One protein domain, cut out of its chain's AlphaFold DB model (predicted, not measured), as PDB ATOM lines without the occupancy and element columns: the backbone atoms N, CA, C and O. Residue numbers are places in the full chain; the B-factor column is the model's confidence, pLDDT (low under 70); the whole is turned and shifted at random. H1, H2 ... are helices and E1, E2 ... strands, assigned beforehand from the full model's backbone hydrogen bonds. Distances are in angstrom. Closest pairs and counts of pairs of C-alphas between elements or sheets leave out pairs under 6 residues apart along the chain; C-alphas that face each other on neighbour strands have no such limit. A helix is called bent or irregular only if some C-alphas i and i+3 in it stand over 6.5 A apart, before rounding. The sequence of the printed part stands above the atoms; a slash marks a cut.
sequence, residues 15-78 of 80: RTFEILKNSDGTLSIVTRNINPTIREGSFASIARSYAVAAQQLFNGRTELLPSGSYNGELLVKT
ATOM      1  N   ARG A  15     183.788  72.980 120.575       74.19
ATOM      2  CA  ARG A  15     182.745  73.957 120.891       74.19
ATOM      3  C   ARG A  15     182.002  74.381 119.637       74.19
ATOM      4  O   ARG A  15     182.615  74.866 118.691       74.19
ATOM      5  N   THR A  16     180.684  74.228 119.653       76.81
ATOM      6  CA  THR A  16     179.801  74.784 118.626       76.81
ATOM      7  C   THR A  16     179.173  76.078 119.115       76.81
ATOM      8  O   THR A  16     178.878  76.218 120.304       76.81
ATOM      9  N   PHE A  17     178.933  76.986 118.174       83.44
ATOM     10  CA  PHE A  17     178.231  78.244 118.386       83.44
ATOM     11  C   PHE A  17     176.993  78.264 117.501       83.44
ATOM     12  O   PHE A  17     177.099  78.072 116.292       83.44
ATOM     13  N   GLU A  18     175.838  78.515 118.098       87.25
ATOM     14  CA  GLU A  18     174.593  78.737 117.370       87.25
ATOM     15  C   GLU A  18     174.083  80.138 117.660       87.25
ATOM     16  O   GLU A  18     174.052  80.567 118.812       87.25
ATOM     17  N   ILE A  19     173.681  80.841 116.603       89.62
ATOM     18  CA  ILE A  19     173.100  82.177 116.696       89.62
ATOM     19  C   ILE A  19     171.644  82.066 116.255       89.62
ATOM     20  O   ILE A  19     171.361  81.708 115.113       89.62
ATOM     21  N   LEU A  20     170.730  82.351 117.176       92.69
ATOM     22  CA  LEU A  20     169.290  82.174 117.003       92.69
ATOM     23  C   LEU A  20     168.601  83.535 117.102       92.69
ATOM     24  O   LEU A  20     168.866  84.287 118.038       92.69
ATOM     25  N   LYS A  21     167.704  83.847 116.158       92.94
ATOM     26  CA  LYS A  21     166.784  84.989 116.263       92.94
ATOM     27  C   LYS A  21     165.450  84.492 116.800       92.94
ATOM     28  O   LYS A  21     164.744  83.754 116.117       92.94
ATOM     29  N   ASN A  22     165.113  84.923 118.004       92.94
ATOM     30  CA  ASN A  22     163.894  84.525 118.684       92.94
ATOM     31  C   ASN A  22     162.712  85.398 118.228       92.94
ATOM     32  O   ASN A  22     162.878  86.538 117.779       92.94
ATOM     33  N   SER A  23     161.496  84.865 118.346       93.38
ATOM     34  CA  SER A  23     160.262  85.555 117.941       93.38
ATOM     35  C   SER A  23     159.928  86.776 118.804       93.38
ATOM     36  O   SER A  23     159.171  87.638 118.375       93.38
ATOM     37  N   ASP A  24     160.496  86.863 120.005       92.75
ATOM     38  CA  ASP A  24     160.304  87.952 120.966       92.75
ATOM     39  C   ASP A  24     161.266  89.140 120.752       92.75
ATOM     40  O   ASP A  24     161.371  90.029 121.599       92.75
ATOM     41  N   GLY A  25     161.985  89.167 119.623       90.56
ATOM     42  CA  GLY A  25     162.937  90.232 119.303       90.56
ATOM     43  C   GLY A  25     164.279  90.100 120.027       90.56
ATOM     44  O   GLY A  25     165.034  91.073 120.110       90.56
ATOM     45  N   THR A  26     164.611  88.923 120.555       92.62
ATOM     46  CA  THR A  26     165.934  88.649 121.128       92.62
ATOM     47  C   THR A  26     166.825  87.838 120.186       92.62
ATOM     48  O   THR A  26     166.361  87.171 119.260       92.62
ATOM     49  N   LEU A  27     168.135  87.932 120.406       93.81
ATOM     50  CA  LEU A  27     169.144  87.057 119.818       93.81
ATOM     51  C   LEU A  27     169.761  86.208 120.931       93.81
ATOM     52  O   LEU A  27     170.203  86.758 121.943       93.81
ATOM     53  N   SER A  28     169.838  84.899 120.711       89.38
ATOM     54  CA  SER A  28     170.573  83.971 121.573       89.38
ATOM     55  C   SER A  28     171.868  83.536 120.891       89.38
ATOM     56  O   SER A  28     171.864  83.169 119.715       89.38
ATOM     57  N   ILE A  29     172.972  83.538 121.637       89.56
ATOM     58  CA  ILE A  29     174.217  82.858 121.267       89.56
ATOM     59  C   ILE A  29     174.365  81.661 122.199       89.56
ATOM     60  O   ILE A  29     174.649  81.825 123.386       89.56
ATOM     61  N   VAL A  30     174.170  80.463 121.660       85.94
ATOM     62  CA  VAL A  30     174.234  79.209 122.414       85.94
ATOM     63  C   VAL A  30     175.563  78.525 122.138       85.94
ATOM     64  O   VAL A  30     175.977  78.358 120.991       85.94
ATOM     65  N   THR A  31     176.232  78.109 123.207       82.31
ATOM     66  CA  THR A  31     177.514  77.413 123.152       82.31
ATOM     67  C   THR A  31     177.350  76.009 123.712       82.31
ATOM     68  O   THR A  31     176.843  75.824 124.821       82.31
ATOM     69  N   ARG A  32     177.767  75.000 122.943       75.38
ATOM     70  CA  ARG A  32     177.738  73.601 123.385       75.38
ATOM     71  C   ARG A  32     179.096  72.948 123.212       75.38
ATOM     72  O   ARG A  32     179.709  73.039 122.151       75.38
ATOM     73  N   ASN A  33     179.543  72.278 124.266       73.81
ATOM     74  CA  ASN A  33     180.627  71.317 124.206       73.81
ATOM     75  C   ASN A  33     180.081  70.018 123.643       73.81
ATOM     76  O   ASN A  33     179.185  69.405 124.221       73.81
ATOM     77  N   ILE A  34     180.629  69.618 122.509       67.69
ATOM     78  CA  ILE A  34     180.330  68.348 121.881       67.69
ATOM     79  C   ILE A  34     181.563  67.458 121.983       67.69
ATOM     80  O   ILE A  34     182.688  67.893 121.731       67.69
ATOM     81  N   ASN A  35     181.325  66.198 122.332       69.19
ATOM     82  CA  ASN A  35     182.284  65.129 122.112       69.19
ATOM     83  C   ASN A  35     182.021  64.615 120.694       69.19
ATOM     84  O   ASN A  35     181.025  63.911 120.493       69.19
ATOM     85  N   PRO A  36     182.813  64.994 119.678       63.12
ATOM     86  CA  PRO A  36     182.556  64.506 118.335       63.12
ATOM     87  C   PRO A  36     182.730  62.990 118.284       63.12
ATOM     88  O   PRO A  36     183.644  62.424 118.883       63.12
ATOM     89  N   THR A  37     181.873  62.334 117.504       71.62
ATOM     90  CA  THR A  37     182.146  60.966 117.057       71.62
ATOM     91  C   THR A  37     183.290  61.046 116.052       71.62
ATOM     92  O   THR A  37     183.101  61.402 114.891       71.62
ATOM     93  N   ILE A  38     184.509  60.814 116.530       72.19
ATOM     94  CA  ILE A  38     185.714  60.916 115.713       72.19
ATOM     95  C   ILE A  38     185.892  59.607 114.950       72.19
ATOM     96  O   ILE A  38     186.069  58.549 115.549       72.19
ATOM     97  N   ARG A  39     185.886  59.683 113.615       82.69
ATOM     98  CA  ARG A  39     186.261  58.549 112.765       82.69
ATOM     99  C   ARG A  39     187.744  58.235 112.965       82.69
ATOM    100  O   ARG A  39     188.581  59.131 112.830       82.69
ATOM    101  N   GLU A  40     188.062  56.975 113.234       85.75
ATOM    102  CA  GLU A  40     189.442  56.505 113.370       85.75
ATOM    103  C   GLU A  40     190.276  56.844 112.122       85.75
ATOM    104  O   GLU A  40     189.783  56.801 110.992       85.75
ATOM    105  N   GLY A  41     191.524  57.271 112.332       85.75
ATOM    106  CA  GLY A  41     192.442  57.676 111.261       85.75
ATOM    107  C   GLY A  41     192.163  59.047 110.628       85.75
ATOM    108  O   GLY A  41     192.962  59.519 109.824       85.75
ATOM    109  N   SER A  42     191.068  59.728 110.988       83.50
ATOM    110  CA  SER A  42     190.823  61.110 110.545       83.50
ATOM    111  C   SER A  42     191.815  62.103 111.170       83.50
ATOM    112  O   SER A  42     192.402  61.837 112.221       83.50
ATOM    113  N   PHE A  43     191.939  63.303 110.593       79.50
ATOM    114  CA  PHE A  43     192.756  64.375 111.183       79.50
ATOM    115  C   PHE A  43     192.339  64.723 112.619       79.50
ATOM    116  O   PHE A  43     193.199  64.982 113.456       79.50
ATOM    117  N   ALA A  44     191.042  64.652 112.936       74.75
ATOM    118  CA  ALA A  44     190.550  64.843 114.300       74.75
ATOM    119  C   ALA A  44     191.025  63.726 115.251       74.75
ATOM    120  O   ALA A  44     191.374  64.001 116.397       74.75
ATOM    121  N   SER A  45     191.103  62.480 114.769       80.06
ATOM    122  CA  SER A  45     191.642  61.341 115.528       80.06
ATOM    123  C   SER A  45     193.125  61.515 115.841       80.06
ATOM    124  O   SER A  45     193.546  61.246 116.965       80.06
ATOM    125  N   ILE A  46     193.902  61.985 114.862       83.62
ATOM    126  CA  ILE A  46     195.346  62.216 114.999       83.62
ATOM    127  C   ILE A  46     195.618  63.403 115.932       83.62
ATOM    128  O   ILE A  46     196.429  63.309 116.848       83.62
ATOM    129  N   ALA A  47     194.902  64.516 115.760       77.44
ATOM    130  CA  ALA A  47     195.042  65.670 116.644       77.44
ATOM    131  C   ALA A  47     194.722  65.305 118.106       77.44
ATOM    132  O   ALA A  47     195.454  65.691 119.019       77.44
ATOM    133  N   ARG A  48     193.672  64.496 118.327       77.12
ATOM    134  CA  ARG A  48     193.318  63.980 119.656       77.12
ATOM    135  C   ARG A  48     194.430  63.117 120.250       77.12
ATOM    136  O   ARG A  48     194.743  63.291 121.426       77.12
ATOM    137  N   SER A  49     195.024  62.200 119.481       81.62
ATOM    138  CA  SER A  49     196.085  61.328 120.002       81.62
ATOM    139  C   SER A  49     197.333  62.117 120.403       81.62
ATOM    140  O   SER A  49     197.882  61.861 121.473       81.62
ATOM    141  N   TYR A  50     197.730  63.131 119.628       84.00
ATOM    142  CA  TYR A  50     198.852  64.010 119.978       84.00
ATOM    143  C   TYR A  50     198.602  64.823 121.242       84.00
ATOM    144  O   TYR A  50     199.491  64.936 122.081       84.00
ATOM    145  N   ALA A  51     197.398  65.364 121.412       75.94
ATOM    146  CA  ALA A  51     197.065  66.119 122.612       75.94
ATOM    147  C   ALA A  51     197.035  65.232 123.870       75.94
ATOM    148  O   ALA A  51     197.557  65.631 124.910       75.94
ATOM    149  N   VAL A  52     196.508  64.003 123.772       77.50
ATOM    150  CA  VAL A  52     196.569  63.018 124.869       77.50
ATOM    151  C   VAL A  52     198.020  62.646 125.188       77.50
ATOM    152  O   VAL A  52     198.409  62.664 126.354       77.50
ATOM    153  N   ALA A  53     198.837  62.369 124.167       83.00
ATOM    154  CA  ALA A  53     200.253  62.058 124.347       83.00
ATOM    155  C   ALA A  53     201.013  63.223 124.998       83.00
ATOM    156  O   ALA A  53     201.795  63.005 125.917       83.00
ATOM    157  N   ALA A  54     200.750  64.468 124.591       78.75
ATOM    158  CA  ALA A  54     201.343  65.650 125.208       78.75
ATOM    159  C   ALA A  54     200.964  65.766 126.694       78.75
ATOM    160  O   ALA A  54     201.836  65.997 127.528       78.75
ATOM    161  N   GLN A  55     199.696  65.548 127.058       77.31
ATOM    162  CA  GLN A  55     199.287  65.558 128.467       77.31
ATOM    163  C   GLN A  55     199.997  64.474 129.286       77.31
ATOM    164  O   GLN A  55     200.414  64.740 130.409       77.31
ATOM    165  N   GLN A  56     200.183  63.277 128.730       80.81
ATOM    166  CA  GLN A  56     200.911  62.198 129.402       80.81
ATOM    167  C   GLN A  56     202.409  62.505 129.538       80.81
ATOM    168  O   GLN A  56     202.975  62.323 130.612       80.81
ATOM    169  N   LEU A  57     203.046  63.002 128.474       83.50
ATOM    170  CA  LEU A  57     204.483  63.295 128.440       83.50
ATOM    171  C   LEU A  57     204.871  64.466 129.344       83.50
ATOM    172  O   LEU A  57     205.930  64.442 129.964       83.50
ATOM    173  N   PHE A  58     204.022  65.489 129.422       79.50
ATOM    174  CA  PHE A  58     204.303  66.702 130.186       79.50
ATOM    175  C   PHE A  58     203.634  66.718 131.570       79.50
ATOM    176  O   PHE A  58     203.588  67.772 132.198       79.50
ATOM    177  N   ASN A  59     203.125  65.575 132.061       72.50
ATOM    178  CA  ASN A  59     202.408  65.464 133.342       72.50
ATOM    179  C   ASN A  59     201.305  66.528 133.490       72.50
ATOM    180  O   ASN A  59     201.243  67.248 134.487       72.50
ATOM    181  N   GLY A  60     200.457  66.622 132.461       65.38
ATOM    182  CA  GLY A  60     199.378  67.584 132.269       65.38
ATOM    183  C   GLY A  60     198.691  68.018 133.560       65.38
ATOM    184  O   GLY A  60     197.764  67.376 134.044       65.38
ATOM    185  N   ARG A  61     199.132  69.157 134.088       57.50
ATOM    186  CA  ARG A  61     198.414  69.935 135.094       57.50
ATOM    187  C   ARG A  61     197.923  71.210 134.436       57.50
ATOM    188  O   ARG A  61     198.363  72.303 134.771       57.50
ATOM    189  N   THR A  62     197.012  71.082 133.480       56.78
ATOM    190  CA  THR A  62     196.081  72.187 133.265       56.78
ATOM    191  C   THR A  62     195.118  72.074 134.431       56.78
ATOM    192  O   THR A  62     194.238  71.216 134.427       56.78
ATOM    193  N   GLU A  63     195.386  72.818 135.505       52.56
ATOM    194  CA  GLU A  63     194.491  72.859 136.657       52.56
ATOM    195  C   GLU A  63     193.069  73.075 136.133       52.56
ATOM    196  O   GLU A  63     192.830  73.972 135.320       52.56
ATOM    197  N   LEU A  64     192.137  72.212 136.548       52.03
ATOM    198  CA  LEU A  64     190.708  72.381 136.291       52.03
ATOM    199  C   LEU A  64     190.222  73.556 137.147       52.03
ATOM    200  O   LEU A  64     189.485  73.387 138.114       52.03
ATOM    201  N   LEU A  65     190.723  74.749 136.838       51.69
ATOM    202  CA  LEU A  65     190.300  75.990 137.447       51.69
ATOM    203  C   LEU A  65     188.800  76.184 137.159       51.69
ATOM    204  O   LEU A  65     188.276  75.643 136.179       51.69
ATOM    205  N   PRO A  66     188.094  77.004 137.956       46.91
ATOM    206  CA  PRO A  66     186.678  77.314 137.732       46.91
ATOM    207  C   PRO A  66     186.377  77.931 136.349       46.91
ATOM    208  O   PRO A  66     185.215  78.075 135.985       46.91
ATOM    209  N   SER A  67     187.409  78.275 135.569       51.16
ATOM    210  CA  SER A  67     187.366  78.698 134.164       51.16
ATOM    211  C   SER A  67     187.220  77.547 133.151       51.16
ATOM    212  O   SER A  67     187.434  77.745 131.955       51.16
ATOM    213  N   GLY A  68     186.873  76.338 133.602       57.09
ATOM    214  CA  GLY A  68     186.649  75.181 132.738       57.09
ATOM    215  C   GLY A  68     185.622  75.418 131.619       57.09
ATOM    216  O   GLY A  68     184.790  76.319 131.656       57.09
ATOM    217  N   SER A  69     185.669  74.575 130.589       60.66
ATOM    218  CA  SER A  69     184.753  74.641 129.447       60.66
ATOM    219  C   SER A  69     183.336  74.184 129.851       60.66
ATOM    220  O   SER A  69     183.138  72.997 130.097       60.66
ATOM    221  N   TYR A  70     182.336  75.077 129.872       66.56
ATOM    222  CA  TYR A  70     180.923  74.755 130.175       66.56
ATOM    223  C   TYR A  70     179.949  75.196 129.067       66.56
ATOM    224  O   TYR A  70     180.273  76.084 128.278       66.56
ATOM    225  N   ASN A  71     178.765  74.581 128.994       74.25
ATOM    226  CA  ASN A  71     177.695  75.010 128.080       74.25
ATOM    227  C   ASN A  71     177.038  76.286 128.603       74.25
ATOM    228  O   ASN A  71     176.700  76.351 129.783       74.25
ATOM    229  N   GLY A  72     176.793  77.261 127.734       77.19
ATOM    230  CA  GLY A  72     176.180  78.525 128.136       77.19
ATOM    231  C   GLY A  72     175.380  79.180 127.020       77.19
ATOM    232  O   GLY A  72     175.642  78.951 125.838       77.19
ATOM    233  N   GLU A  73     174.426  80.016 127.414       84.06
ATOM    234  CA  GLU A  73     173.629  80.860 126.528       84.06
ATOM    235  C   GLU A  73     173.825  82.329 126.909       84.06
ATOM    236  O   GLU A  73     173.759  82.695 128.083       84.06
ATOM    237  N   LEU A  74     174.057  83.170 125.903       86.50
ATOM    238  CA  LEU A  74     173.994  84.617 126.037       86.50
ATOM    239  C   LEU A  74     172.758  85.134 125.303       86.50
ATOM    240  O   LEU A  74     172.646  84.958 124.091       86.50
ATOM    241  N   LEU A  75     171.884  85.822 126.032       88.38
ATOM    242  CA  LEU A  75     170.668  86.432 125.507       88.38
ATOM    243  C   LEU A  75     170.843  87.951 125.387       88.38
ATOM    244  O   LEU A  75     171.222  88.616 126.352       88.38
ATOM    245  N   VAL A  76     170.533  88.512 124.218       91.38
ATOM    246  CA  VAL A  76     170.618  89.956 123.957       91.38
ATOM    247  C   VAL A  76     169.322  90.453 123.319       91.38
ATOM    248  O   VAL A  76     168.839  89.881 122.344       91.38
ATOM    249  N   LYS A  77     168.759  91.555 123.835       89.00
ATOM    250  CA  LYS A  77     167.636  92.237 123.172       89.00
ATOM    251  C   LYS A  77     168.120  92.989 121.937       89.00
ATOM    252  O   LYS A  77     169.057  93.782 122.026       89.00
ATOM    253  N   THR A  78     167.449  92.787 120.808       78.88
ATOM    254  CA  THR A  78     167.690  93.605 119.617       78.88
ATOM    255  C   THR A  78     166.954  94.934 119.756       78.88
ATOM    256  O   THR A  78     165.850  94.988 120.301       78.88
TER     257      THR A  78
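Overview. This is residues 15 to 78 of the 80 residues of an uncharacterized protein of Acetobacterium sp (UniProt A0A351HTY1). Picture a small sheet of three antiparallel strands at one end and a single helix, H1, at the other end, held away from the sheet, with the two links between them making a loose, open frame. The last turns of H1, from residue 53, with residues 58 and 59, and residues 61 to 68 of the returning link stand free. The printed part has 64 residues, with three named strands and one named helix in the order E1, E2, H1, E3, and the sheet's order is E1 - E2 - E3. The class is mixed, helices and strands. The whole is extended and flat, with a radius of gyration of the C-alphas of 17.1 A and spans of 50 by 30 by 13 A.

Along the chain. Find C-alpha 15 at (182.745, 73.957, 120.891); from there strand E1 runs through residues 15 to 21, 19.9 A from first to last C-alpha. Next look at residues 26 to 34, strand E2, the longest strand with 9 residues and 24.9 A. Go on to C-alpha 43 at (192.756, 64.375, 111.183), where helix H1 begins; it holds residues 43 to 57, is 20.9 A long and is not bent. Residues 72 to 77 are strand E3, 16.9 A long, which ends at C-alpha 77 at (167.636, 92.237, 123.172).

Arrangement. Begin with E1 and E2, an antiparallel hairpin with 160 degrees between their directions. The C-alphas of Arg 15 and Asn 33 face each other at 4.7 A, and N 18 and O 30 are within hydrogen-bond range at 2.9 A. On E2 look next at E3, its other antiparallel neighbour, at 169 degrees. There the C-alphas of Thr 26 and Lys 77 face each other at 4.5 A, and N 31 and O 72 are within hydrogen-bond range at 2.8 A. E1 and E3 are the edge strands and E2 is the inner strand. H1 is not on the sheet, with 0 pairs of C-alphas within 10 A, and E1 and H1 are apart. In H1 every O i to N i+4 pair is within hydrogen-bond range.

Size, cuts and confidence. The two C-alphas farthest apart are those of Asp 24 and Leu 57, at 51.1 A. The printed part has no cut. The link from E1 to E2 is tight, with 4 residues, that from E2 to H1 is short, with 8, and that from H1 to E3, residues 58 to 71, is long. The mean pLDDT of the printed part is 77.6; look for values under 70 at residues 34 to 36 and 60 to 70.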